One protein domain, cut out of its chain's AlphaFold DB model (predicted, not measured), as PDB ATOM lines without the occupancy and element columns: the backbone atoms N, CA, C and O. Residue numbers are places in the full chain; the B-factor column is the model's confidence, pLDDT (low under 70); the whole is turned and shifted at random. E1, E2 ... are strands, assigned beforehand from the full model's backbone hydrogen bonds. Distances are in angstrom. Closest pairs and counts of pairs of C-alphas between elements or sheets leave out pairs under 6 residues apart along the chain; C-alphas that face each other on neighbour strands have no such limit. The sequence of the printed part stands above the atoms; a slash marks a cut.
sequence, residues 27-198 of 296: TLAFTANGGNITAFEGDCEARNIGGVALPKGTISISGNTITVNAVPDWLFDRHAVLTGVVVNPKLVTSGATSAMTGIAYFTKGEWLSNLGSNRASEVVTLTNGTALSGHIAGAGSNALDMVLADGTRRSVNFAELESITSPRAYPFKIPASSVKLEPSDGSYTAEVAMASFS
ATOM      1  N   THR A  27      37.768 -37.102  22.096       73.56
ATOM      2  CA  THR A  27      36.301 -37.115  22.026       73.56
ATOM      3  C   THR A  27      35.880 -37.242  20.571       73.56
ATOM      4  O   THR A  27      36.339 -36.479  19.724       73.56
ATOM      5  N   LEU A  28      34.998 -38.197  20.285       75.94
ATOM      6  CA  LEU A  28      34.369 -38.361  18.981       75.94
ATOM      7  C   LEU A  28      32.875 -38.089  19.082       75.94
ATOM      8  O   LEU A  28      32.206 -38.602  19.981       75.94
ATOM      9  N   ALA A  29      32.365 -37.303  18.140       78.44
ATOM     10  CA  ALA A  29      30.949 -37.035  17.969       78.44
ATOM     11  C   ALA A  29      30.410 -37.865  16.800       78.44
ATOM     12  O   ALA A  29      31.042 -37.988  15.750       78.44
ATOM     13  N   PHE A  30      29.238 -38.465  16.965       78.62
ATOM     14  CA  PHE A  30      28.590 -39.214  15.896       78.62
ATOM     15  C   PHE A  30      27.074 -39.116  15.979       78.62
ATOM     16  O   PHE A  30      26.493 -39.047  17.054       78.62
ATOM     17  N   THR A  31      26.410 -39.152  14.831       74.62
ATOM     18  CA  THR A  31      24.946 -39.245  14.760       74.62
ATOM     19  C   THR A  31      24.580 -40.662  14.349       74.62
ATOM     20  O   THR A  31      25.085 -41.158  13.340       74.62
ATOM     21  N   ALA A  32      23.737 -41.338  15.132       66.50
ATOM     22  CA  ALA A  32      23.298 -42.699  14.842       66.50
ATOM     23  C   ALA A  32      21.794 -42.736  14.554       66.50
ATOM     24  O   ALA A  32      20.999 -42.184  15.310       66.50
ATOM     25  N   ASN A  33      21.399 -43.432  13.488       61.16
ATOM     26  CA  ASN A  33      20.003 -43.720  13.174       61.16
ATOM     27  C   ASN A  33      19.824 -45.239  13.040       61.16
ATOM     28  O   ASN A  33      20.393 -45.867  12.144       61.16
ATOM     29  N   GLY A  34      19.095 -45.852  13.978       57.31
ATOM     30  CA  GLY A  34      18.838 -47.298  13.974       57.31
ATOM     31  C   GLY A  34      20.093 -48.184  14.064       57.31
ATOM     32  O   GLY A  34      20.091 -49.289  13.531       57.31
ATOM     33  N   GLY A  35      21.176 -47.704  14.691       61.16
ATOM     34  CA  GLY A  35      22.449 -48.433  14.841       61.16
ATOM     35  C   GLY A  35      23.475 -48.211  13.719       61.16
ATOM     36  O   GLY A  35      24.641 -48.574  13.884       61.16
ATOM     37  N   ASN A  36      23.086 -47.565  12.615       65.12
ATOM     38  CA  ASN A  36      24.017 -47.098  11.585       65.12
ATOM     39  C   ASN A  36      24.469 -45.670  11.896       65.12
ATOM     40  O   ASN A  36      23.651 -44.831  12.284       65.12
ATOM     41  N   ILE A  37      25.759 -45.387  11.717       71.38
ATOM     42  CA  ILE A  37      26.309 -44.043  11.916       71.38
ATOM     43  C   ILE A  37      26.138 -43.259  10.610       71.38
ATOM     44  O   ILE A  37      26.593 -43.703   9.559       71.38
ATOM     45  N   THR A  38      25.462 -42.110  10.658       65.69
ATOM     46  CA  THR A  38      25.191 -41.261   9.481       65.69
ATOM     47  C   THR A  38      26.190 -40.120   9.332       65.69
ATOM     48  O   THR A  38      26.484 -39.702   8.216       65.69
ATOM     49  N   ALA A  39      26.733 -39.633  10.445       69.44
ATOM     50  CA  ALA A  39      27.784 -38.628  10.482       69.44
ATOM     51  C   ALA A  39      28.770 -38.985  11.590       69.44
ATOM     52  O   ALA A  39      28.356 -39.373  12.685       69.44
ATOM     53  N   PHE A  40      30.059 -38.873  11.286       73.12
ATOM     54  CA  PHE A  40      31.136 -39.232  12.191       73.12
ATOM     55  C   PHE A  40      32.200 -38.139  12.180       73.12
ATOM     56  O   PHE A  40      32.728 -37.809  11.117       73.12
ATOM     57  N   GLU A  41      32.476 -37.558  13.345       83.38
ATOM     58  CA  GLU A  41      33.366 -36.412  13.481       83.38
ATOM     59  C   GLU A  41      34.351 -36.560  14.639       83.38
ATOM     60  O   GLU A  41      33.985 -36.833  15.786       83.38
ATOM     61  N   GLY A  42      35.613 -36.307  14.314       81.12
ATOM     62  CA  GLY A  42      36.671 -35.994  15.259       81.12
ATOM     63  C   GLY A  42      37.944 -36.796  15.024       81.12
ATOM     64  O   GLY A  42      38.131 -37.439  13.986       81.12
ATOM     65  N   ASP A  43      38.835 -36.715  16.008       85.50
ATOM     66  CA  ASP A  43      40.207 -37.182  15.880       85.50
ATOM     67  C   ASP A  43      40.475 -38.413  16.744       85.50
ATOM     68  O   ASP A  43      39.954 -38.548  17.848       85.50
ATOM     69  N   CYS A  44      41.331 -39.314  16.279       86.75
ATOM     70  CA  CYS A  44      41.850 -40.415  17.085       86.75
ATOM     71  C   CYS A  44      43.290 -40.744  16.692       86.75
ATOM     72  O   CYS A  44      43.728 -40.485  15.574       86.75
ATOM     73  N   GLU A  45      44.063 -41.305  17.614       88.19
ATOM     74  CA  GLU A  45      45.437 -41.711  17.312       88.19
ATOM     75  C   GLU A  45      45.470 -43.030  16.529       88.19
ATOM     76  O   GLU A  45      44.635 -43.906  16.743       88.19
ATOM     77  N   ALA A  46      46.478 -43.216  15.676       87.81
ATOM     78  CA  ALA A  46      46.808 -44.511  15.086       87.81
ATOM     79  C   ALA A  46      48.314 -44.700  14.942       87.81
ATOM     80  O   ALA A  46      49.054 -43.773  14.624       87.81
ATOM     81  N   ARG A  47      48.766 -45.942  15.137       86.31
ATOM     82  CA  ARG A  47      50.187 -46.309  15.031       86.31
ATOM     83  C   ARG A  47      50.586 -46.814  13.655       86.31
ATOM     84  O   ARG A  47      51.736 -46.644  13.258       86.31
ATOM     85  N   ASN A  48      49.685 -47.491  12.956       86.19
ATOM     86  CA  ASN A  48      49.985 -48.142  11.691       86.19
ATOM     87  C   ASN A  48      48.726 -48.393  10.858       86.19
ATOM     88  O   ASN A  48      47.634 -48.581  11.391       86.19
ATOM     89  N   ILE A  49      48.920 -48.450   9.543       86.00
ATOM     90  CA  ILE A  49      47.926 -48.887   8.559       86.00
ATOM     91  C   ILE A  49      48.623 -49.894   7.646       86.00
ATOM     92  O   ILE A  49      49.526 -49.546   6.886       86.00
ATOM     93  N   GLY A  50      48.254 -51.172   7.763       81.94
ATOM     94  CA  GLY A  50      48.958 -52.246   7.060       81.94
ATOM     95  C   GLY A  50      50.460 -52.258   7.378       81.94
ATOM     96  O   GLY A  50      50.854 -52.283   8.545       81.94
ATOM     97  N   GLY A  51      51.292 -52.229   6.333       81.19
ATOM     98  CA  GLY A  51      52.757 -52.183   6.442       81.19
ATOM     99  C   GLY A  51      53.353 -50.786   6.671       81.19
ATOM    100  O   GLY A  51      54.578 -50.657   6.739       81.19
ATOM    101  N   VAL A  52      52.519 -49.748   6.779       85.38
ATOM    102  CA  VAL A  52      52.936 -48.349   6.944       85.38
ATOM    103  C   VAL A  52      52.871 -47.962   8.421       85.38
ATOM    104  O   VAL A  52      51.813 -48.040   9.047       85.38
ATOM    105  N   ALA A  53      54.004 -47.542   8.984       86.69
ATOM    106  CA  ALA A  53      54.074 -46.960  10.321       86.69
ATOM    107  C   ALA A  53      53.696 -45.473  10.274       86.69
ATOM    108  O   ALA A  53      54.115 -44.756   9.368       86.69
ATOM    109  N   LEU A  54      52.936 -45.014  11.269       87.00
ATOM    110  CA  LEU A  54      52.473 -43.634  11.410       87.00
ATOM    111  C   LEU A  54      53.087 -43.010  12.679       87.00
ATOM    112  O   LEU A  54      52.520 -43.144  13.770       87.00
ATOM    113  N   PRO A  55      54.251 -42.343  12.599       82.25
ATOM    114  CA  PRO A  55      54.817 -41.658  13.755       82.25
ATOM    115  C   PRO A  55      53.935 -40.462  14.130       82.25
ATOM    116  O   PRO A  55      53.584 -39.644  13.278       82.25
ATOM    117  N   LYS A  56      53.535 -40.386  15.410       81.75
ATOM    118  CA  LYS A  56      52.569 -39.389  15.920       81.75
ATOM    119  C   LYS A  56      51.300 -39.310  15.044       81.75
ATOM    120  O   LYS A  56      50.788 -38.219  14.792       81.75
ATOM    121  N   GLY A  57      50.846 -40.467  14.553       83.62
ATOM    122  CA  GLY A  57      49.733 -40.583  13.623       83.62
ATOM    123  C   GLY A  57      48.401 -40.196  14.254       83.62
ATOM    124  O   GLY A  57      48.016 -40.741  15.289       83.62
ATOM    125  N   THR A  58      47.677 -39.294  13.603       87.88
ATOM    126  CA  THR A  58      46.308 -38.925  13.971       87.88
ATOM    127  C   THR A  58      45.388 -39.051  12.780       87.88
ATOM    128  O   THR A  58      45.721 -38.631  11.675       87.88
ATOM    129  N   ILE A  59      44.218 -39.609  13.013       89.44
ATOM    130  CA  ILE A  59      43.173 -39.789  12.027       89.44
ATOM    131  C   ILE A  59      42.076 -38.808  12.355       89.44
ATOM    132  O   ILE A  59      41.526 -38.860  13.449       89.44
ATOM    133  N   SER A  60      41.754 -37.978  11.379       89.50
ATOM    134  CA  SER A  60      40.641 -37.048  11.423       89.50
ATOM    135  C   SER A  60      39.537 -37.593  10.539       89.50
ATOM    136  O   SER A  60      39.760 -37.872   9.355       89.50
ATOM    137  N   ILE A  61      38.354 -37.773  11.111       88.88
ATOM    138  CA  ILE A  61      37.176 -38.241  10.388       88.88
ATOM    139  C   ILE A  61      36.159 -37.111  10.384       88.88
ATOM    140  O   ILE A  61      35.917 -36.486  11.411       88.88
ATOM    141  N   SER A  62      35.619 -36.809   9.207       86.44
ATOM    142  CA  SER A  62      34.592 -35.788   9.026       86.44
ATOM    143  C   SER A  62      33.571 -36.287   8.011       86.44
ATOM    144  O   SER A  62      33.853 -36.420   6.813       86.44
ATOM    145  N   GLY A  63      32.393 -36.643   8.519       84.50
ATOM    146  CA  GLY A  63      31.343 -37.296   7.752       84.50
ATOM    147  C   GLY A  63      31.842 -38.615   7.168       84.50
ATOM    148  O   GLY A  63      32.125 -39.563   7.897       84.50
ATOM    149  N   ASN A  64      31.965 -38.656   5.841       87.06
ATOM    150  CA  ASN A  64      32.452 -39.827   5.117       87.06
ATOM    151  C   ASN A  64      33.924 -39.732   4.687       87.06
ATOM    152  O   ASN A  64      34.431 -40.630   4.020       87.06
ATOM    153  N   THR A  65      34.620 -38.649   5.026       89.88
ATOM    154  CA  THR A  65      36.029 -38.463   4.665       89.88
ATOM    155  C   THR A  65      36.921 -38.868   5.826       89.88
ATOM    156  O   THR A  65      36.697 -38.447   6.961       89.88
ATOM    157  N   ILE A  66      37.953 -39.659   5.534       91.62
ATOM    158  CA  ILE A  66      39.009 -40.011   6.484       91.62
ATOM    159  C   ILE A  66      40.337 -39.430   6.010       91.62
ATOM    160  O   ILE A  66      40.772 -39.677   4.883       91.62
ATOM    161  N   THR A  67      40.996 -38.686   6.889       92.25
ATOM    162  CA  THR A  67      42.321 -38.113   6.655       92.25
ATOM    163  C   THR A  67      43.280 -38.645   7.703       92.25
ATOM    164  O   THR A  67      43.031 -38.544   8.900       92.25
ATOM    165  N   VAL A  68      44.393 -39.211   7.255       91.12
ATOM    166  CA  VAL A  68      45.470 -39.685   8.119       91.12
ATOM    167  C   VAL A  68      46.582 -38.663   8.060       91.12
ATOM    168  O   VAL A  68      47.167 -38.428   7.003       91.12
ATOM    169  N   ASN A  69      46.879 -38.088   9.212       87.88
ATOM    170  CA  ASN A  69      48.005 -37.206   9.417       87.88
ATOM    171  C   ASN A  69      49.115 -37.980  10.121       87.88
ATOM    172  O   ASN A  69      48.854 -38.729  11.062       87.88
ATOM    173  N   ALA A  70      50.352 -37.792   9.689       84.94
ATOM    174  CA  ALA A  70      51.520 -38.301  10.396       84.94
ATOM    175  C   ALA A  70      52.572 -37.197  10.483       84.94
ATOM    176  O   ALA A  70      52.537 -36.244   9.704       84.94
ATOM    177  N   VAL A  71      53.483 -37.322  11.446       77.56
ATOM    178  CA  VAL A  71      54.718 -36.535  11.484       77.56
ATOM    179  C   VAL A  71      55.818 -37.450  10.970       77.56
ATOM    180  O   VAL A  71      56.246 -38.341  11.704       77.56
ATOM    181  N   PRO A  72      56.248 -37.324   9.713       68.56
ATOM    182  CA  PRO A  72      57.400 -38.075   9.263       68.56
ATOM    183  C   PRO A  72      58.666 -37.641  10.003       68.56
ATOM    184  O   PRO A  72      58.784 -36.491  10.407       68.56
ATOM    185  N   ASP A  73      59.654 -38.531  10.092       61.06
ATOM    186  CA  ASP A  73      60.890 -38.297  10.857       61.06
ATOM    187  C   ASP A  73      61.706 -37.066  10.403       61.06
ATOM    188  O   ASP A  73      62.613 -36.644  11.111       61.06
ATOM    189  N   TRP A  74      61.423 -36.505   9.224       60.09
ATOM    190  CA  TRP A  74      62.116 -35.355   8.631       60.09
ATOM    191  C   TRP A  74      61.282 -34.063   8.618       60.09
ATOM    192  O   TRP A  74      61.759 -33.046   8.110       60.09
ATOM    193  N   LEU A  75      60.039 -34.099   9.103       63.88
ATOM    194  CA  LEU A  75      59.143 -32.945   9.175       63.88
ATOM    195  C   LEU A  75      58.799 -32.663  10.641       63.88
ATOM    196  O   LEU A  75      58.587 -33.585  11.420       63.88
ATOM    197  N   PHE A  76      58.714 -31.386  11.015       62.12
ATOM    198  CA  PHE A  76      58.274 -30.992  12.361       62.12
ATOM    199  C   PHE A  76      56.751 -30.905  12.478       62.12
ATOM    200  O   PHE A  76      56.204 -31.094  13.564       62.12
ATOM    201  N   ASP A  77      56.077 -30.682  11.348       65.31
ATOM    202  CA  ASP A  77      54.631 -30.515  11.286       65.31
ATOM    203  C   ASP A  77      53.921 -31.793  10.835       65.31
ATOM    204  O   ASP A  77      54.441 -32.606  10.068       65.31
ATOM    205  N   ARG A  78      52.688 -31.961  11.321       70.81
ATOM    206  CA  ARG A  78      51.775 -32.995  10.830       70.81
ATOM    207  C   ARG A  78      51.288 -32.612   9.444       70.81
ATOM    208  O   ARG A  78      50.815 -31.495   9.245       70.81
ATOM    209  N   HIS A  79      51.292 -33.566   8.524       81.62
ATOM    210  CA  HIS A  79      50.641 -33.396   7.231       81.62
ATOM    211  C   HIS A  79      49.804 -34.614   6.859       81.62
ATOM    212  O   HIS A  79      50.028 -35.721   7.354       81.62
ATOM    213  N   ALA A  80      48.835 -34.395   5.971       86.69
ATOM    214  CA  ALA A  80      47.959 -35.442   5.472       86.69
ATOM    215  C   ALA A  80      48.741 -36.393   4.554       86.69
ATOM    216  O   ALA A  80      49.069 -36.057   3.414       86.69
ATOM    217  N   VAL A  81      49.029 -37.595   5.052       89.12
ATOM    218  CA  VAL A  81      49.768 -38.638   4.327       89.12
ATOM    219  C   VAL A  81      48.848 -39.565   3.537       89.12
ATOM    220  O   VAL A  81      49.253 -40.085   2.495       89.12
ATOM    221  N   LEU A  82      47.610 -39.756   4.003       91.94
ATOM    222  CA  LEU A  82      46.572 -40.537   3.328       91.94
ATOM    223  C   LEU A  82      45.221 -39.833   3.454       91.94
ATOM    224  O   LEU A  82      44.887 -39.277   4.498       91.94
ATOM    225  N   THR A  83      44.417 -39.908   2.402       93.06
ATOM    226  CA  THR A  83      43.037 -39.420   2.397       93.06
ATOM    227  C   THR A  83      42.157 -40.426   1.676       93.06
ATOM    228  O   THR A  83      42.547 -41.020   0.664       93.06
ATOM    229  N   GLY A  84      40.964 -40.641   2.206       93.25
ATOM    230  CA  GLY A  84      40.054 -41.654   1.714       93.25
ATOM    231  C   GLY A  84      38.621 -41.426   2.146       93.25
ATOM    232  O   GLY A  84      38.258 -40.360   2.646       93.25
ATOM    233  N   VAL A  85      37.828 -42.473   1.963       92.75
ATOM    234  CA  VAL A  85      36.435 -42.527   2.389       92.75
ATOM    235  C   VAL A  85      36.237 -43.582   3.466       92.75
ATOM    236  O   VAL A  85      36.914 -44.613   3.481       92.75
ATOM    237  N   VAL A  86      35.301 -43.322   4.366       91.25
ATOM    238  CA  VAL A  86      34.762 -44.323   5.282       91.25
ATOM    239  C   VAL A  86      33.625 -45.049   4.564       91.25
ATOM    240  O   VAL A  86      32.917 -44.475   3.748       91.25
ATOM    241  N   VAL A  87      33.473 -46.343   4.806       89.69
ATOM    242  CA  VAL A  87      32.394 -47.157   4.248       89.69
ATOM    243  C   VAL A  87      31.767 -47.946   5.387       89.69
ATOM    244  O   VAL A  87      32.475 -48.583   6.170       89.69
ATOM    245  N   ASN A  88      30.435 -47.895   5.466       86.06
ATOM    246  CA  ASN A  88      29.613 -48.595   6.455       86.06
ATOM    247  C   ASN A  88      30.085 -48.441   7.910       86.06
ATOM    248  O   ASN A  88      30.361 -49.448   8.571       86.06
ATOM    249  N   PRO A  89      30.171 -47.204   8.432       87.06
ATOM    250  CA  PRO A  89      30.465 -46.994   9.838       87.06
ATOM    251  C   PRO A  89      29.301 -47.497  10.709       87.06
ATOM    252  O   PRO A  89      28.130 -47.177  10.488       87.06
ATOM    253  N   LYS A  90      29.626 -48.301  11.718       86.31
ATOM    254  CA  LYS A  90      28.683 -48.918  12.657       86.31
ATOM    255  C   LYS A  90      29.202 -48.794  14.079       86.31
ATOM    256  O   LYS A  90      30.403 -48.941  14.317       86.31
ATOM    257  N   LEU A  91      28.288 -48.588  15.023       84.56
ATOM    258  CA  LEU A  91      28.576 -48.720  16.446       84.56
ATOM    259  C   LEU A  91      28.257 -50.155  16.875       84.56
ATOM    260  O   LEU A  91      27.106 -50.583  16.833       84.56
ATOM    261  N   VAL A  92      29.280 -50.901  17.279       84.25
ATOM    262  CA  VAL A  92      29.136 -52.259  17.804       84.25
ATOM    263  C   VAL A  92      29.248 -52.201  19.318       84.25
ATOM    264  O   VAL A  92      30.324 -51.948  19.861       84.25
ATOM    265  N   THR A  93      28.138 -52.472  19.996       80.38
ATOM    266  CA  THR A  93      28.088 -52.585  21.456       80.38
ATOM    267  C   THR A  93      28.024 -54.059  21.834       80.38
ATOM    268  O   THR A  93      27.089 -54.767  21.463       80.38
ATOM    269  N   SER A  94      29.029 -54.540  22.561       77.56
ATOM    270  CA  SER A  94      29.083 -55.903  23.092       77.56
ATOM    271  C   SER A  94      29.299 -55.836  24.601       77.56
ATOM    272  O   SER A  94      30.395 -55.538  25.089       77.56
ATOM    273  N   GLY A  95      28.217 -56.053  25.354       77.12
ATOM    274  CA  GLY A  95      28.212 -55.898  26.809       77.12
ATOM    275  C   GLY A  95      28.573 -54.472  27.234       77.12
ATOM    276  O   GLY A  95      27.957 -53.513  26.784       77.12
ATOM    277  N   ALA A  96      29.593 -54.337  28.088       74.25
ATOM    278  CA  ALA A  96      30.095 -53.046  28.572       74.25
ATOM    279  C   ALA A  96      31.077 -52.354  27.605       74.25
ATOM    280  O   ALA A  96      31.539 -51.250  27.884       74.25
ATOM    281  N   THR A  97      31.432 -52.998  26.490       78.12
ATOM    282  CA  THR A  97      32.391 -52.453  25.523       78.12
ATOM    283  C   THR A  97      31.672 -51.950  24.283       78.12
ATOM    284  O   THR A  97      30.860 -52.664  23.695       78.12
ATOM    285  N   SER A  98      31.985 -50.724  23.877       84.62
ATOM    286  CA  SER A  98      31.525 -50.153  22.613       84.62
ATOM    287  C   SER A  98      32.719 -49.964  21.687       84.62
ATOM    288  O   SER A  98      33.834 -49.686  22.130       84.62
ATOM    289  N   ALA A  99      32.521 -50.150  20.391       86.25
ATOM    290  CA  ALA A  99      33.536 -49.846  19.398       86.25
ATOM    291  C   ALA A  99      32.887 -49.354  18.112       86.25
ATOM    292  O   ALA A  99      31.897 -49.920  17.649       86.25
ATOM    293  N   MET A 100      33.479 -48.332  17.509       86.44
ATOM    294  CA  MET A 100      33.131 -47.920  16.159       86.44
ATOM    295  C   MET A 100      33.938 -48.737  15.162       86.44
ATOM    296  O   MET A 100      35.156 -48.883  15.295       86.44
ATOM    297  N   THR A 101      33.248 -49.289  14.176       88.62
ATOM    298  CA  THR A 101      33.835 -50.131  13.135       88.62
ATOM    299  C   THR A 101      33.396 -49.655  11.768       88.62
ATOM    300  O   THR A 101      32.261 -49.217  11.611       88.62
ATOM    301  N   GLY A 102      34.256 -49.798  10.775       89.31
ATOM    302  CA  GLY A 102      33.940 -49.501   9.383       89.31
ATOM    303  C   GLY A 102      35.095 -49.918   8.489       89.31
ATOM    304  O   GLY A 102      36.058 -50.532   8.953       89.31
ATOM    305  N   ILE A 103      35.015 -49.583   7.209       91.06
ATOM    306  CA  ILE A 103      36.104 -49.809   6.257       91.06
ATOM    307  C   ILE A 103      36.634 -48.449   5.813       91.06
ATOM    308  O   ILE A 103      35.876 -47.620   5.321       91.06
ATOM    309  N   ALA A 104      37.930 -48.208   5.985       92.56
ATOM    310  CA  ALA A 104      38.606 -47.057   5.403       92.56
ATOM    311  C   ALA A 104      39.149 -47.441   4.022       92.56
ATOM    312  O   ALA A 104      39.923 -48.393   3.916       92.56
ATOM    313  N   TYR A 105      38.753 -46.715   2.979       93.25
ATOM    314  CA  TYR A 105      39.255 -46.893   1.618       93.25
ATOM    315  C   TYR A 105      40.063 -45.670   1.182       93.25
ATOM    316  O   TYR A 105      39.509 -44.588   0.970       93.25
ATOM    317  N   PHE A 106      41.380 -45.825   1.051       93.50
ATOM    318  CA  PHE A 106      42.283 -44.721   0.719       93.50
ATOM    319  C   PHE A 106      42.397 -44.514  -0.793       93.50
ATOM    320  O   PHE A 106      42.710 -45.438  -1.541       93.50
ATOM    321  N   THR A 107      42.186 -43.278  -1.246       91.44
ATOM    322  CA  THR A 107      42.204 -42.914  -2.675       91.44
ATOM    323  C   THR A 107      43.296 -41.922  -3.033       91.44
ATOM    324  O   THR A 107      43.672 -41.819  -4.200       91.44
ATOM    325  N   LYS A 108      43.799 -41.172  -2.050       90.75
ATOM    326  CA  LYS A 108      44.779 -40.101  -2.236       90.75
ATOM    327  C   LYS A 108      45.796 -40.102  -1.101       90.75
ATOM    328  O   LYS A 108      45.606 -40.741  -0.069       90.75
ATOM    329  N   GLY A 109      46.863 -39.343  -1.309       88.75
ATOM    330  CA  GLY A 109      47.905 -39.118  -0.322       88.75
ATOM    331  C   GLY A 109      49.270 -39.563  -0.812       88.75
ATOM    332  O   GLY A 109      49.405 -40.390  -1.714       88.75
ATOM    333  N   GLU A 110      50.282 -38.986  -0.190       85.44
ATOM    334  CA  GLU A 110      51.684 -39.227  -0.491       85.44
ATOM    335  C   GLU A 110      52.070 -40.698  -0.303       85.44
ATOM    336  O   GLU A 110      52.825 -41.272  -1.086       85.44
ATOM    337  N   TRP A 111      51.518 -41.333   0.731       87.75
ATOM    338  CA  TRP A 111      51.897 -42.691   1.110       87.75
ATOM    339  C   TRP A 111      51.029 -43.761   0.449       87.75
ATOM    340  O   TRP A 111      51.265 -44.950   0.662       87.75
ATOM    341  N   LEU A 112      50.074 -43.370  -0.403       88.56
ATOM    342  CA  LEU A 112      49.116 -44.274  -1.044       88.56
ATOM    343  C   LEU A 112      49.796 -45.372  -1.875       88.56
ATOM    344  O   LEU A 112      49.338 -46.515  -1.894       88.56
ATOM    345  N   SER A 113      50.902 -45.042  -2.545       86.88
ATOM    346  CA  SER A 113      51.685 -45.988  -3.349       86.88
ATOM    347  C   SER A 113      52.272 -47.141  -2.524       86.88
ATOM    348  O   SER A 113      52.501 -48.215  -3.074       86.88
ATOM    349  N   ASN A 114      52.449 -46.952  -1.211       85.75
ATOM    350  CA  ASN A 114      52.961 -47.971  -0.288       85.75
ATOM    351  C   ASN A 114      51.876 -48.947   0.184       85.75
ATOM    352  O   ASN A 114      52.205 -50.018   0.690       85.75
ATOM    353  N   LEU A 115      50.595 -48.595   0.027       84.44
ATOM    354  CA  LEU A 115      49.470 -49.484   0.337       84.44
ATOM    355  C   LEU A 115      49.190 -50.435  -0.833       84.44
ATOM    356  O   LEU A 115      48.896 -51.610  -0.633       84.44
ATOM    357  N   GLY A 116      49.343 -49.944  -2.066       83.38
ATOM    358  CA  GLY A 116      49.303 -50.764  -3.272       83.38
ATOM    359  C   GLY A 116      49.037 -49.982  -4.558       83.38
ATOM    360  O   GLY A 116      48.814 -48.765  -4.566       83.38
ATOM    361  N   SER A 117      49.050 -50.711  -5.674       82.94
ATOM    362  CA  SER A 117      48.849 -50.151  -7.015       82.94
ATOM    363  C   SER A 117      47.422 -49.639  -7.229       82.94
ATOM    364  O   SER A 117      46.460 -50.242  -6.764       82.94
ATOM    365  N   ASN A 118      47.284 -48.566  -8.015       78.69
ATOM    366  CA  ASN A 118      45.984 -48.009  -8.416       78.69
ATOM    367  C   ASN A 118      45.207 -48.908  -9.387       78.69
ATOM    368  O   ASN A 118      44.044 -48.666  -9.671       78.69
ATOM    369  N   ARG A 119      45.881 -49.909  -9.954       82.75
ATOM    370  CA  ARG A 119      45.296 -50.880 -10.884       82.75
ATOM    371  C   ARG A 119      45.286 -52.286 -10.294       82.75
ATOM    372  O   ARG A 119      45.253 -53.260 -11.039       82.75
ATOM    373  N   ALA A 120      45.421 -52.399  -8.973       85.38
ATOM    374  CA  ALA A 120      45.278 -53.686  -8.314       85.38
ATOM    375  C   ALA A 120      43.861 -54.217  -8.557       85.38
ATOM    376  O   ALA A 120      42.904 -53.447  -8.541       85.38
ATOM    377  N   SER A 121      43.745 -55.524  -8.794       87.75
ATOM    378  CA  SER A 121      42.435 -56.164  -8.847       87.75
ATOM    379  C   SER A 121      41.852 -56.198  -7.437       87.75
ATOM    380  O   SER A 121      42.501 -56.657  -6.497       87.75
ATOM    381  N   GLU A 122      40.628 -55.720  -7.309       91.12
ATOM    382  CA  GLU A 122      39.873 -55.580  -6.076       91.12
ATOM    383  C   GLU A 122      38.542 -56.314  -6.228       91.12
ATOM    384  O   GLU A 122      37.975 -56.399  -7.323       91.12
ATOM    385  N   VAL A 123      38.055 -56.861  -5.117       92.31
ATOM    386  CA  VAL A 123      36.776 -57.572  -5.069       92.31
ATOM    387  C   VAL A 123      35.869 -56.869  -4.081       92.31
ATOM    388  O   VAL A 123      36.223 -56.684  -2.918       92.31
ATOM    389  N   VAL A 124      34.695 -56.480  -4.551       92.56
ATOM    390  CA  VAL A 124      33.663 -55.823  -3.763       92.56
ATOM    391  C   VAL A 124      32.492 -56.780  -3.607       92.56
ATOM    392  O   VAL A 124      31.867 -57.158  -4.594       92.56
ATOM    393  N   THR A 125      32.195 -57.168  -2.372       92.50
ATOM    394  CA  THR A 125      31.043 -58.017  -2.052       92.50
ATOM    395  C   THR A 125      29.876 -57.131  -1.652       92.50
ATOM    396  O   THR A 125      30.008 -56.288  -0.760       92.50
ATOM    397  N   LEU A 126      28.747 -57.310  -2.328       93.06
ATOM    398  CA  LEU A 126      27.504 -56.604  -2.052       93.06
ATOM    399  C   LEU A 126      26.680 -57.332  -0.985       93.06
ATOM    400  O   LEU A 126      26.795 -58.544  -0.830       93.06
ATOM    401  N   THR A 127      25.762 -56.622  -0.332       90.44
ATOM    402  CA  THR A 127      24.843 -57.164   0.689       90.44
ATOM    403  C   THR A 127      23.924 -58.277   0.181       90.44
ATOM    404  O   THR A 127      23.393 -59.050   0.972       90.44
ATOM    405  N   ASN A 128      23.740 -58.391  -1.138       90.81
ATOM    406  CA  ASN A 128      23.009 -59.489  -1.773       90.81
ATOM    407  C   ASN A 128      23.879 -60.742  -2.031       90.81
ATOM    408  O   ASN A 128      23.412 -61.680  -2.674       90.81
ATOM    409  N   GLY A 129      25.142 -60.743  -1.591       89.19
ATOM    410  CA  GLY A 129      26.115 -61.818  -1.798       89.19
ATOM    411  C   GLY A 129      26.830 -61.795  -3.156       89.19
ATOM    412  O   GLY A 129      27.679 -62.646  -3.414       89.19
ATOM    413  N   THR A 130      26.525 -60.839  -4.039       92.31
ATOM    414  CA  THR A 130      27.197 -60.722  -5.344       92.31
ATOM    415  C   THR A 130      28.597 -60.149  -5.165       92.31
ATOM    416  O   THR A 130      28.763 -59.087  -4.567       92.31
ATOM    417  N   ALA A 131      29.601 -60.806  -5.745       92.06
ATOM    418  CA  ALA A 131      30.967 -60.300  -5.795       92.06
ATOM    419  C   ALA A 131      31.250 -59.629  -7.146       92.06
ATOM    420  O   ALA A 131      31.118 -60.241  -8.206       92.06
ATOM    421  N   LEU A 132      31.661 -58.366  -7.106       92.62
ATOM    422  CA  LEU A 132      32.118 -57.592  -8.254       92.62
ATOM    423  C   LEU A 132      33.646 -57.574  -8.266       92.62
ATOM    424  O   LEU A 132      34.265 -57.160  -7.290       92.62
ATOM    425  N   SER A 133      34.253 -58.011  -9.370       92.94
ATOM    426  CA  SER A 133      35.710 -58.028  -9.546       92.94
ATOM    427  C   SER A 133      36.141 -56.996 -10.585       92.94
ATOM    428  O   SER A 133      35.546 -56.903 -11.663       92.94
ATOM    429  N   GLY A 134      37.165 -56.209 -10.265       92.19
ATOM    430  CA  GLY A 134      37.647 -55.124 -11.115       92.19
ATOM    431  C   GLY A 134      38.734 -54.308 -10.429       92.19
ATOM    432  O   GLY A 134      39.506 -54.848  -9.651       92.19
ATOM    433  N   HIS A 135      38.790 -53.008 -10.690       92.44
ATOM    434  CA  HIS A 135      39.534 -52.051  -9.869       92.44
ATOM    435  C   HIS A 135      38.664 -50.824  -9.595       92.44
ATOM    436  O   HIS A 135      37.845 -50.428 -10.428       92.44
ATOM    437  N   ILE A 136      38.830 -50.211  -8.434       91.88
ATOM    438  CA  ILE A 136      38.148 -48.984  -8.041       91.88
ATOM    439  C   ILE A 136      38.915 -47.810  -8.653       91.88
ATOM    440  O   ILE A 136      40.085 -47.562  -8.360       91.88
ATOM    441  N   ALA A 137      38.244 -47.084  -9.540       90.44
ATOM    442  CA  ALA A 137      38.788 -45.908 -10.208       90.44
ATOM    443  C   ALA A 137      38.643 -44.638  -9.356       90.44
ATOM    444  O   ALA A 137      39.428 -43.700  -9.511       90.44
ATOM    445  N   GLY A 138      37.654 -44.599  -8.460       89.50
ATOM    446  CA  GLY A 138      37.398 -43.458  -7.590       89.50
ATOM    447  C   GLY A 138      36.431 -43.781  -6.457       89.50
ATOM    448  O   GLY A 138      35.713 -44.778  -6.490       89.50
ATOM    449  N   ALA A 139      36.418 -42.913  -5.447       90.00
ATOM    450  CA  ALA A 139      35.437 -42.946  -4.372       90.00
ATOM    451  C   ALA A 139      34.810 -41.558  -4.222       90.00
ATOM    452  O   ALA A 139      35.527 -40.564  -4.074       90.00
ATOM    453  N   GLY A 140      33.482 -41.506  -4.301       85.94
ATOM    454  CA  GLY A 140      32.679 -40.313  -4.060       85.94
ATOM    455  C   GLY A 140      32.196 -40.226  -2.612       85.94
ATOM    456  O   GLY A 140      32.657 -40.955  -1.735       85.94
ATOM    457  N   SER A 141      31.232 -39.340  -2.357       81.56
ATOM    458  CA  SER A 141      30.646 -39.163  -1.021       81.56
ATOM    459  C   SER A 141      29.786 -40.341  -0.566       81.56
ATOM    460  O   SER A 141      29.742 -40.599   0.630       81.56
ATOM    461  N   ASN A 142      29.137 -41.050  -1.503       88.12
ATOM    462  CA  ASN A 142      28.148 -42.101  -1.214       88.12
ATOM    463  C   ASN A 142      28.352 -43.395  -2.034       88.12
ATOM    464  O   ASN A 142      27.559 -44.330  -1.912       88.12
ATOM    465  N   ALA A 143      29.349 -43.441  -2.922       92.00
ATOM    466  CA  ALA A 143      29.545 -44.557  -3.843       92.00
ATOM    467  C   ALA A 143      31.019 -44.768  -4.217       92.00
ATOM    468  O   ALA A 143      31.826 -43.834  -4.183       92.00
ATOM    469  N   LEU A 144      31.351 -46.004  -4.598       92.25
ATOM    470  CA  LEU A 144      32.606 -46.374  -5.252       92.25
ATOM    471  C   LEU A 144      32.385 -46.503  -6.753       92.25
ATOM    472  O   LEU A 144      31.480 -47.216  -7.185       92.25
ATOM    473  N   ASP A 145      33.259 -45.894  -7.543       94.00
ATOM    474  CA  ASP A 145      33.262 -46.067  -8.989       94.00
ATOM    475  C   ASP A 145      34.264 -47.157  -9.359       94.00
ATOM    476  O   ASP A 145      35.479 -46.988  -9.228       94.00
ATOM    477  N   MET A 146      33.750 -48.290  -9.827       93.75
ATOM    478  CA  MET A 146      34.533 -49.445 -10.246       93.75
ATOM    479  C   MET A 146      34.595 -49.552 -11.764       93.75
ATOM    480  O   MET A 146      33.618 -49.295 -12.466       93.75
ATOM    481  N   VAL A 147      35.736 -50.005 -12.268       94.81
ATOM    482  CA  VAL A 147      35.880 -50.562 -13.613       94.81
ATOM    483  C   VAL A 147      35.996 -52.072 -13.446       94.81
ATOM    484  O   VAL A 147      36.981 -52.567 -12.893       94.81
ATOM    485  N   LEU A 148      34.971 -52.797 -13.878       94.12
ATOM    486  CA  LEU A 148      34.898 -54.250 -13.781       94.12
ATOM    487  C   LEU A 148      35.913 -54.920 -14.719       94.12
ATOM    488  O   LEU A 148      36.478 -54.289 -15.616       94.12
ATOM    489  N   ALA A 149      36.155 -56.213 -14.510       89.75
ATOM    490  CA  ALA A 149      37.083 -56.998 -15.328       89.75
ATOM    491  C   ALA A 149      36.716 -57.029 -16.828       89.75
ATOM    492  O   ALA A 149      37.596 -57.194 -17.668       89.75
ATOM    493  N   ASP A 150      35.439 -56.832 -17.163       89.81
ATOM    494  CA  ASP A 150      34.932 -56.713 -18.538       89.81
ATOM    495  C   ASP A 150      35.126 -55.308 -19.152       89.81
ATOM    496  O   ASP A 150      34.759 -55.068 -20.301       89.81
ATOM    497  N   GLY A 151      35.711 -54.370 -18.400       89.88
ATOM    498  CA  GLY A 151      35.937 -52.983 -18.805       89.88
ATOM    499  C   GLY A 151      34.739 -52.055 -18.589       89.88
ATOM    500  O   GLY A 151      34.862 -50.848 -18.821       89.88
ATOM    501  N   THR A 152      33.597 -52.565 -18.123       93.88
ATOM    502  CA  THR A 152      32.422 -51.739 -17.833       93.88
ATOM    503  C   THR A 152      32.628 -50.915 -16.566       93.88
ATOM    504  O   THR A 152      33.286 -51.335 -15.613       93.88
ATOM    505  N   ARG A 153      32.068 -49.701 -16.547       94.56
ATOM    506  CA  ARG A 153      32.061 -48.845 -15.356       94.56
ATOM    507  C   ARG A 153      30.774 -49.054 -14.581       94.56
ATOM    508  O   ARG A 153      29.691 -48.952 -15.153       94.56
ATOM    509  N   ARG A 154      30.893 -49.285 -13.280       93.62
ATOM    510  CA  ARG A 154      29.766 -49.449 -12.368       93.62
ATOM    511  C   ARG A 154      29.994 -48.626 -11.111       93.62
ATOM    512  O   ARG A 154      31.029 -48.762 -10.470       93.62
ATOM    513  N   SER A 155      29.008 -47.808 -10.759       94.56
ATOM    514  CA  SER A 155      28.978 -47.126  -9.468       94.56
ATOM    515  C   SER A 155      28.249 -48.012  -8.458       94.56
ATOM    516  O   SER A 155      27.170 -48.532  -8.756       94.56
ATOM    517  N   VAL A 156      28.860 -48.241  -7.299       93.38
ATOM    518  CA  VAL A 156      28.346 -49.099  -6.226       93.38
ATOM    519  C   VAL A 156      28.088 -48.236  -5.001       93.38
ATOM    520  O   VAL A 156      29.018 -47.644  -4.453       93.38
ATOM    521  N   ASN A 157      26.832 -48.157  -4.568       93.06
ATOM    522  CA  ASN A 157      26.448 -47.369  -3.399       93.06
ATOM    523  C   ASN A 157      27.001 -48.008  -2.117       93.06
ATOM    524  O   ASN A 157      26.950 -49.228  -1.966       93.06
ATOM    525  N   PHE A 158      27.479 -47.202  -1.166       90.12
ATOM    526  CA  PHE A 158      27.967 -47.710   0.119       90.12
ATOM    527  C   PHE A 158      26.920 -48.524   0.882       90.12
ATOM    528  O   PHE A 158      27.278 -49.522   1.500       90.12
ATOM    529  N   ALA A 159      25.634 -48.177   0.765       87.62
ATOM    530  CA  ALA A 159      24.541 -48.931   1.382       87.62
ATOM    531  C   ALA A 159      24.416 -50.378   0.859       87.62
ATOM    532  O   ALA A 159      23.883 -51.244   1.550       87.62
ATOM    533  N   GLU A 160      24.904 -50.644  -0.354       90.88
ATOM    534  CA  GLU A 160      24.899 -51.971  -0.975       90.88
ATOM    535  C   GLU A 160      26.188 -52.750  -0.698       90.88
ATOM    536  O   GLU A 160      26.259 -53.930  -1.029       90.88
ATOM    537  N   LEU A 161      27.207 -52.124  -0.103       90.12
ATOM    538  CA  LEU A 161      28.487 -52.766   0.185       90.12
ATOM    539  C   LEU A 161      28.397 -53.614   1.453       90.12
ATOM    540  O   LEU A 161      27.881 -53.175   2.474       90.12
ATOM    541  N   GLU A 162      28.972 -54.809   1.417       89.12
ATOM    542  CA  GLU A 162      29.202 -55.634   2.603       89.12
ATOM    543  C   GLU A 162      30.682 -55.614   2.990       89.12
ATOM    544  O   GLU A 162      31.034 -55.302   4.128       89.12
ATOM    545  N   SER A 163      31.561 -55.912   2.034       89.25
ATOM    546  CA  SER A 163      33.007 -55.928   2.249       89.25
ATOM    547  C   SER A 163      33.774 -55.543   0.988       89.25
ATOM    548  O   SER A 163      33.287 -55.672  -0.136       89.25
ATOM    549  N   ILE A 164      34.995 -55.049   1.183       91.12
ATOM    550  CA  ILE A 164      35.909 -54.662   0.108       91.12
ATOM    551  C   ILE A 164      37.216 -55.391   0.359       91.12
ATOM    552  O   ILE A 164      37.824 -55.198   1.405       91.12
ATOM    553  N   THR A 165      37.660 -56.190  -0.600       90.31
ATOM    554  CA  THR A 165      38.982 -56.814  -0.625       90.31
ATOM    555  C   THR A 165      39.890 -55.994  -1.531       90.31
ATOM    556  O   THR A 165      39.732 -56.010  -2.753       90.31
ATOM    557  N   SER A 166      40.819 -55.247  -0.935       89.25
ATOM    558  CA  SER A 166      41.705 -54.327  -1.652       89.25
ATOM    559  C   SER A 166      42.985 -54.026  -0.855       89.25
ATOM    560  O   SER A 166      42.918 -53.949   0.372       89.25
ATOM    561  N   PRO A 167      44.125 -53.737  -1.524       87.69
ATOM    562  CA  PRO A 167      45.321 -53.165  -0.883       87.69
ATOM    563  C   PRO A 167      45.094 -51.848  -0.158       87.69
ATOM    564  O   PRO A 167      45.896 -51.461   0.683       87.69
ATOM    565  N   ARG A 168      44.040 -51.128  -0.522       90.69
ATOM    566  CA  ARG A 168      43.739 -49.788  -0.025       90.69
ATOM    567  C   ARG A 168      42.534 -49.771   0.907       90.69
ATOM    568  O   ARG A 168      42.203 -48.705   1.421       90.69
ATOM    569  N   ALA A 169      41.904 -50.928   1.130       91.44
ATOM    570  CA  ALA A 169      40.803 -51.102   2.065       91.44
ATOM    571  C   ALA A 169      41.309 -51.674   3.392       91.44
ATOM    572  O   ALA A 169      41.922 -52.742   3.439       91.44
ATOM    573  N   TYR A 170      40.988 -50.985   4.481       91.44
ATOM    574  CA  TYR A 170      41.347 -51.408   5.825       91.44
ATOM    575  C   TYR A 170      40.133 -51.326   6.749       91.44
ATOM    576  O   TYR A 170      39.708 -50.222   7.108       91.44
ATOM    577  N   PRO A 171      39.564 -52.473   7.156       90.81
ATOM    578  CA  PRO A 171      38.649 -52.527   8.281       90.81
ATOM    579  C   PRO A 171      39.292 -51.907   9.519       90.81
ATOM    580  O   PRO A 171      40.370 -52.335   9.946       90.81
ATOM    581  N   PHE A 172      38.636 -50.910  10.098       90.25
ATOM    582  CA  PHE A 172      39.104 -50.248  11.304       90.25
ATOM    583  C   PHE A 172      38.199 -50.537  12.494       90.25
ATOM    584  O   PHE A 172      36.998 -50.778  12.353       90.25
ATOM    585  N   LYS A 173      38.796 -50.476  13.683       90.31
ATOM    586  CA  LYS A 173      38.102 -50.523  14.968       90.31
ATOM    587  C   LYS A 173      38.649 -49.436  15.884       90.31
ATOM    588  O   LYS A 173      39.852 -49.409  16.156       90.31
ATOM    589  N   ILE A 174      37.754 -48.593  16.384       89.25
ATOM    590  CA  ILE A 174      38.033 -47.536  17.359       89.25
ATOM    591  C   ILE A 174      37.265 -47.887  18.638       89.25
ATOM    592  O   ILE A 174      36.033 -47.808  18.644       89.25
ATOM    593  N   PRO A 175      37.943 -48.342  19.704       88.06
ATOM    594  CA  PRO A 175      37.293 -48.596  20.983       88.06
ATOM    595  C   PRO A 175      36.709 -47.301  21.551       88.06
ATOM    596  O   PRO A 175      37.393 -46.278  21.570       88.06
ATOM    597  N   ALA A 176      35.467 -47.372  22.019       85.56
ATOM    598  CA  ALA A 176      34.722 -46.258  22.581       85.56
ATOM    599  C   ALA A 176      34.260 -46.571  24.011       85.56
ATOM    600  O   ALA A 176      33.742 -47.656  24.300       85.56
ATOM    601  N   SER A 177      34.427 -45.601  24.899       82.56
ATOM    602  CA  SER A 177      33.943 -45.584  26.276       82.56
ATOM    603  C   SER A 177      33.088 -44.343  26.516       82.56
ATOM    604  O   SER A 177      33.096 -43.398  25.728       82.56
ATOM    605  N   SER A 178      32.331 -44.346  27.615       79.69
ATOM    606  CA  SER A 178      31.597 -43.159  28.072       79.69
ATOM    607  C   SER A 178      30.651 -42.569  27.012       79.69
ATOM    608  O   SER A 178      30.574 -41.353  26.876       79.69
ATOM    609  N   VAL A 179      29.944 -43.420  26.252       79.12
ATOM    610  CA  VAL A 179      29.008 -42.969  25.208       79.12
ATOM    611  C   VAL A 179      27.848 -42.209  25.855       79.12
ATOM    612  O   VAL A 179      27.066 -42.788  26.613       79.12
ATOM    613  N   LYS A 180      27.739 -40.917  25.563       80.62
ATOM    614  CA  LYS A 180      26.698 -40.013  26.055       80.62
ATOM    615  C   LYS A 180      25.837 -39.555  24.889       80.62
ATOM    616  O   LYS A 180      26.338 -39.360  23.790       80.62
ATOM    617  N   LEU A 181      24.542 -39.391  25.139       77.19
ATOM    618  CA  LEU A 181      23.635 -38.729  24.207       77.19
ATOM    619  C   LEU A 181      23.695 -37.224  24.484       77.19
ATOM    620  O   LEU A 181      23.476 -36.814  25.625       77.19
ATOM    621  N   GLU A 182      23.971 -36.425  23.463       73.88
ATOM    622  CA  GLU A 182      23.885 -34.975  23.539       73.88
ATOM    623  C   GLU A 182      22.417 -34.550  23.332       73.88
ATOM    624  O   GLU A 182      21.831 -34.833  22.278       73.88
ATOM    625  N   PRO A 183      21.777 -33.897  24.320       57.75
ATOM    626  CA  PRO A 183      20.343 -33.615  24.270       57.75
ATOM    627  C   PRO A 183      19.932 -32.571  23.224       57.75
ATOM    628  O   PRO A 183      18.748 -32.496  22.903       57.75
ATOM    629  N   SER A 184      20.864 -31.744  22.733       63.47
ATOM    630  CA  SER A 184      20.559 -30.625  21.829       63.47
ATOM    631  C   SER A 184      20.195 -31.078  20.417       63.47
ATOM    632  O   SER A 184      19.243 -30.556  19.846       63.47
ATOM    633  N   ASP A 185      20.914 -32.072  19.886       66.94
ATOM    634  CA  ASP A 185      20.863 -32.435  18.460       66.94
ATOM    635  C   ASP A 185      20.645 -33.940  18.220       66.94
ATOM    636  O   ASP A 185      20.599 -34.393  17.076       66.94
ATOM    637  N   GLY A 186      20.522 -34.744  19.285       66.44
ATOM    638  CA  GLY A 186      20.409 -36.205  19.183       66.44
ATOM    639  C   GLY A 186      21.697 -36.891  18.710       66.44
ATOM    640  O   GLY A 186      21.668 -38.057  18.310       66.44
ATOM    641  N   SER A 187      22.822 -36.174  18.744       76.00
ATOM    642  CA  SER A 187      24.154 -36.720  18.510       76.00
ATOM    643  C   SER A 187      24.644 -37.479  19.746       76.00
ATOM    644  O   SER A 187      24.146 -37.316  20.856       76.00
ATOM    645  N   TYR A 188      25.614 -38.357  19.553       78.44
ATOM    646  CA  TYR A 188      26.293 -39.087  20.607       78.44
ATOM    647  C   TYR A 188      27.737 -38.609  20.687       78.44
ATOM    648  O   TYR A 188      28.384 -38.395  19.662       78.44
ATOM    649  N   THR A 189      28.262 -38.492  21.898       81.50
ATOM    650  CA  THR A 189      29.681 -38.244  22.153       81.50
ATOM    651  C   THR A 189      30.283 -39.450  22.852       81.50
ATOM    652  O   THR A 189      29.650 -40.073  23.703       81.50
ATOM    653  N   ALA A 190      31.500 -39.829  22.480       80.94
ATOM    654  CA  ALA A 190      32.220 -40.914  23.127       80.94
ATOM    655  C   ALA A 190      33.689 -40.556  23.313       80.94
ATOM    656  O   ALA A 190      34.304 -39.913  22.464       80.94
ATOM    657  N   GLU A 191      34.254 -41.031  24.414       82.19
ATOM    658  CA  GLU A 191      35.697 -41.052  24.601       82.19
ATOM    659  C   GLU A 191      36.251 -42.232  23.821       82.19
ATOM    660  O   GLU A 191      35.755 -43.353  23.930       82.19
ATOM    661  N   VAL A 192      37.280 -41.995  23.025       81.94
ATOM    662  CA  VAL A 192      37.873 -43.035  22.197       81.94
ATOM    663  C   VAL A 192      39.345 -43.221  22.453       81.94
ATOM    664  O   VAL A 192      40.108 -42.291  22.721       81.94
ATOM    665  N   ALA A 193      39.726 -44.485  22.339       83.62
ATOM    666  CA  ALA A 193      41.107 -44.905  22.340       83.62
ATOM    667  C   ALA A 193      41.681 -44.899  20.914       83.62
ATOM    668  O   ALA A 193      41.014 -44.592  19.926       83.62
ATOM    669  N   MET A 194      42.947 -45.290  20.823       84.69
ATOM    670  CA  MET A 194      43.677 -45.454  19.572       84.69
ATOM    671  C   MET A 194      42.946 -46.382  18.584       84.69
ATOM    672  O   MET A 194      42.517 -47.486  18.939       84.69
ATOM    673  N   ALA A 195      42.858 -45.952  17.328       86.50
ATOM    674  CA  ALA A 195      42.305 -46.717  16.224       86.50
ATOM    675  C   ALA A 195      43.235 -47.865  15.813       86.50
ATOM    676  O   ALA A 195      44.464 -47.743  15.806       86.50
ATOM    677  N   SER A 196      42.634 -48.982  15.412       88.44
ATOM    678  CA  SER A 196      43.335 -50.152  14.880       88.44
ATOM    679  C   SER A 196      42.849 -50.463  13.468       88.44
ATOM    680  O   SER A 196      41.646 -50.409  13.215       88.44
ATOM    681  N   PHE A 197      43.775 -50.784  12.561       86.50
ATOM    682  CA  PHE A 197      43.489 -51.111  11.161       86.50
ATOM    683  C   PHE A 197      43.921 -52.538  10.858       86.50
ATOM    684  O   PHE A 197      45.057 -52.935  11.120       86.50
ATOM    685  N   SER A 198      43.008 -53.289  10.261       83.88
ATOM    686  CA  SER A 198      43.219 -54.656   9.795       83.88
ATOM    687  C   SER A 198      43.321 -54.622   8.272       83.88
ATOM    688  O   SER A 198      42.583 -53.859   7.655       83.88
TER     689      SER A 198
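This is residues 27 to 198 of the 296 residues of an uncharacterized protein of Candidatus Melainabacteria bacterium (UniProt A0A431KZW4). Picture two lobes side by side: a closed barrel of eight strands, E1 to E6 with E12 and E13, and a smaller, strongly twisted sheet of five strands, E7 to E11, set beside the barrel next to E5 and E6. Six barrel strands come first, then the sheet, and E12 and E13 return to complete the ring. The printed part has 172 residues, with 13 named strands in number order and no named helix; its class is all strand. Neighbours are antiparallel in both lobes, and the small sheet runs E10, E9, E8, E7, E11. The whole is compact, with a radius of gyration of the C-alphas of 16.4 A and spans of 50 by 45 by 26 A.

Begin at residue 27: E1, residues 27 to 33, and E2, residues 36 to 45, form a hairpin, with N 29 and O 41 2.9 A apart, within hydrogen-bond range. In the same range you find N 42 and O 61, 2.9 A, between E2 and E3, residues 58 to 62; N 60 and O 67, 2.8 A, between E3 and E4, residues 65 to 70; N 68 and O 82, 2.8 A, between E4 and E5, residues 79 to 94; and N 92 and O 99, 2.8 A, between E5 and E6, residues 97 to 108. E1 to E6 are a meander, each strand the antiparallel neighbour of the one before. Next look at the sheet, where E7, residues 122 to 126, E8, residues 131 to 139, E9, residues 143 to 148, and E10, residues 153 to 157, form a second meander. Its N and O pairs within range include N 124 and O 132, 2.9 A, N 147 and O 135, 2.8 A, and N 146 and O 154, 2.8 A. E11, residues 161 to 165, is an edge strand beside E7, with N 125 and O 163 2.9 A apart. Toward the barrel, the closest C-alphas of E5 and E8 are those of Val 85 and Ala 139, 6.8 A. E12, residues 169 to 181, pairs with E6 at N 104 and O 170, 2.9 A, and with E13, residues 188 to 192, at N 177 and O 191, 2.8 A. E13 and E1 are antiparallel neighbours, with N 28 and O 190 2.9 A apart, within hydrogen-bond range, and with this pair of strands the barrel is closed.

Find C-alpha 27 at (36.301, -37.115, 22.026), where E1 begins. E5, the longest strand by residues, starts at C-alpha 79, (50.641, -33.396, 7.231), measures 35.0 A and bends by 79 degrees at residue 85. E6 measures 32.8 A; E12 measures 30.6 A and bends by 85 degrees at residue 178. E13 ends at C-alpha 192, (37.873, -43.035, 22.197).

The two C-alphas farthest apart are those of Asp 150 and Pro 183, 50.8 A. The printed part has no cut; the links E2 to E3 and E6 to E7 are long, with 12 and 13 residues. In this model the mean pLDDT of the printed part is 84.5, and residues 32 to 36, 38 to 39, 72 to 77 and 183 to 186 are under 70.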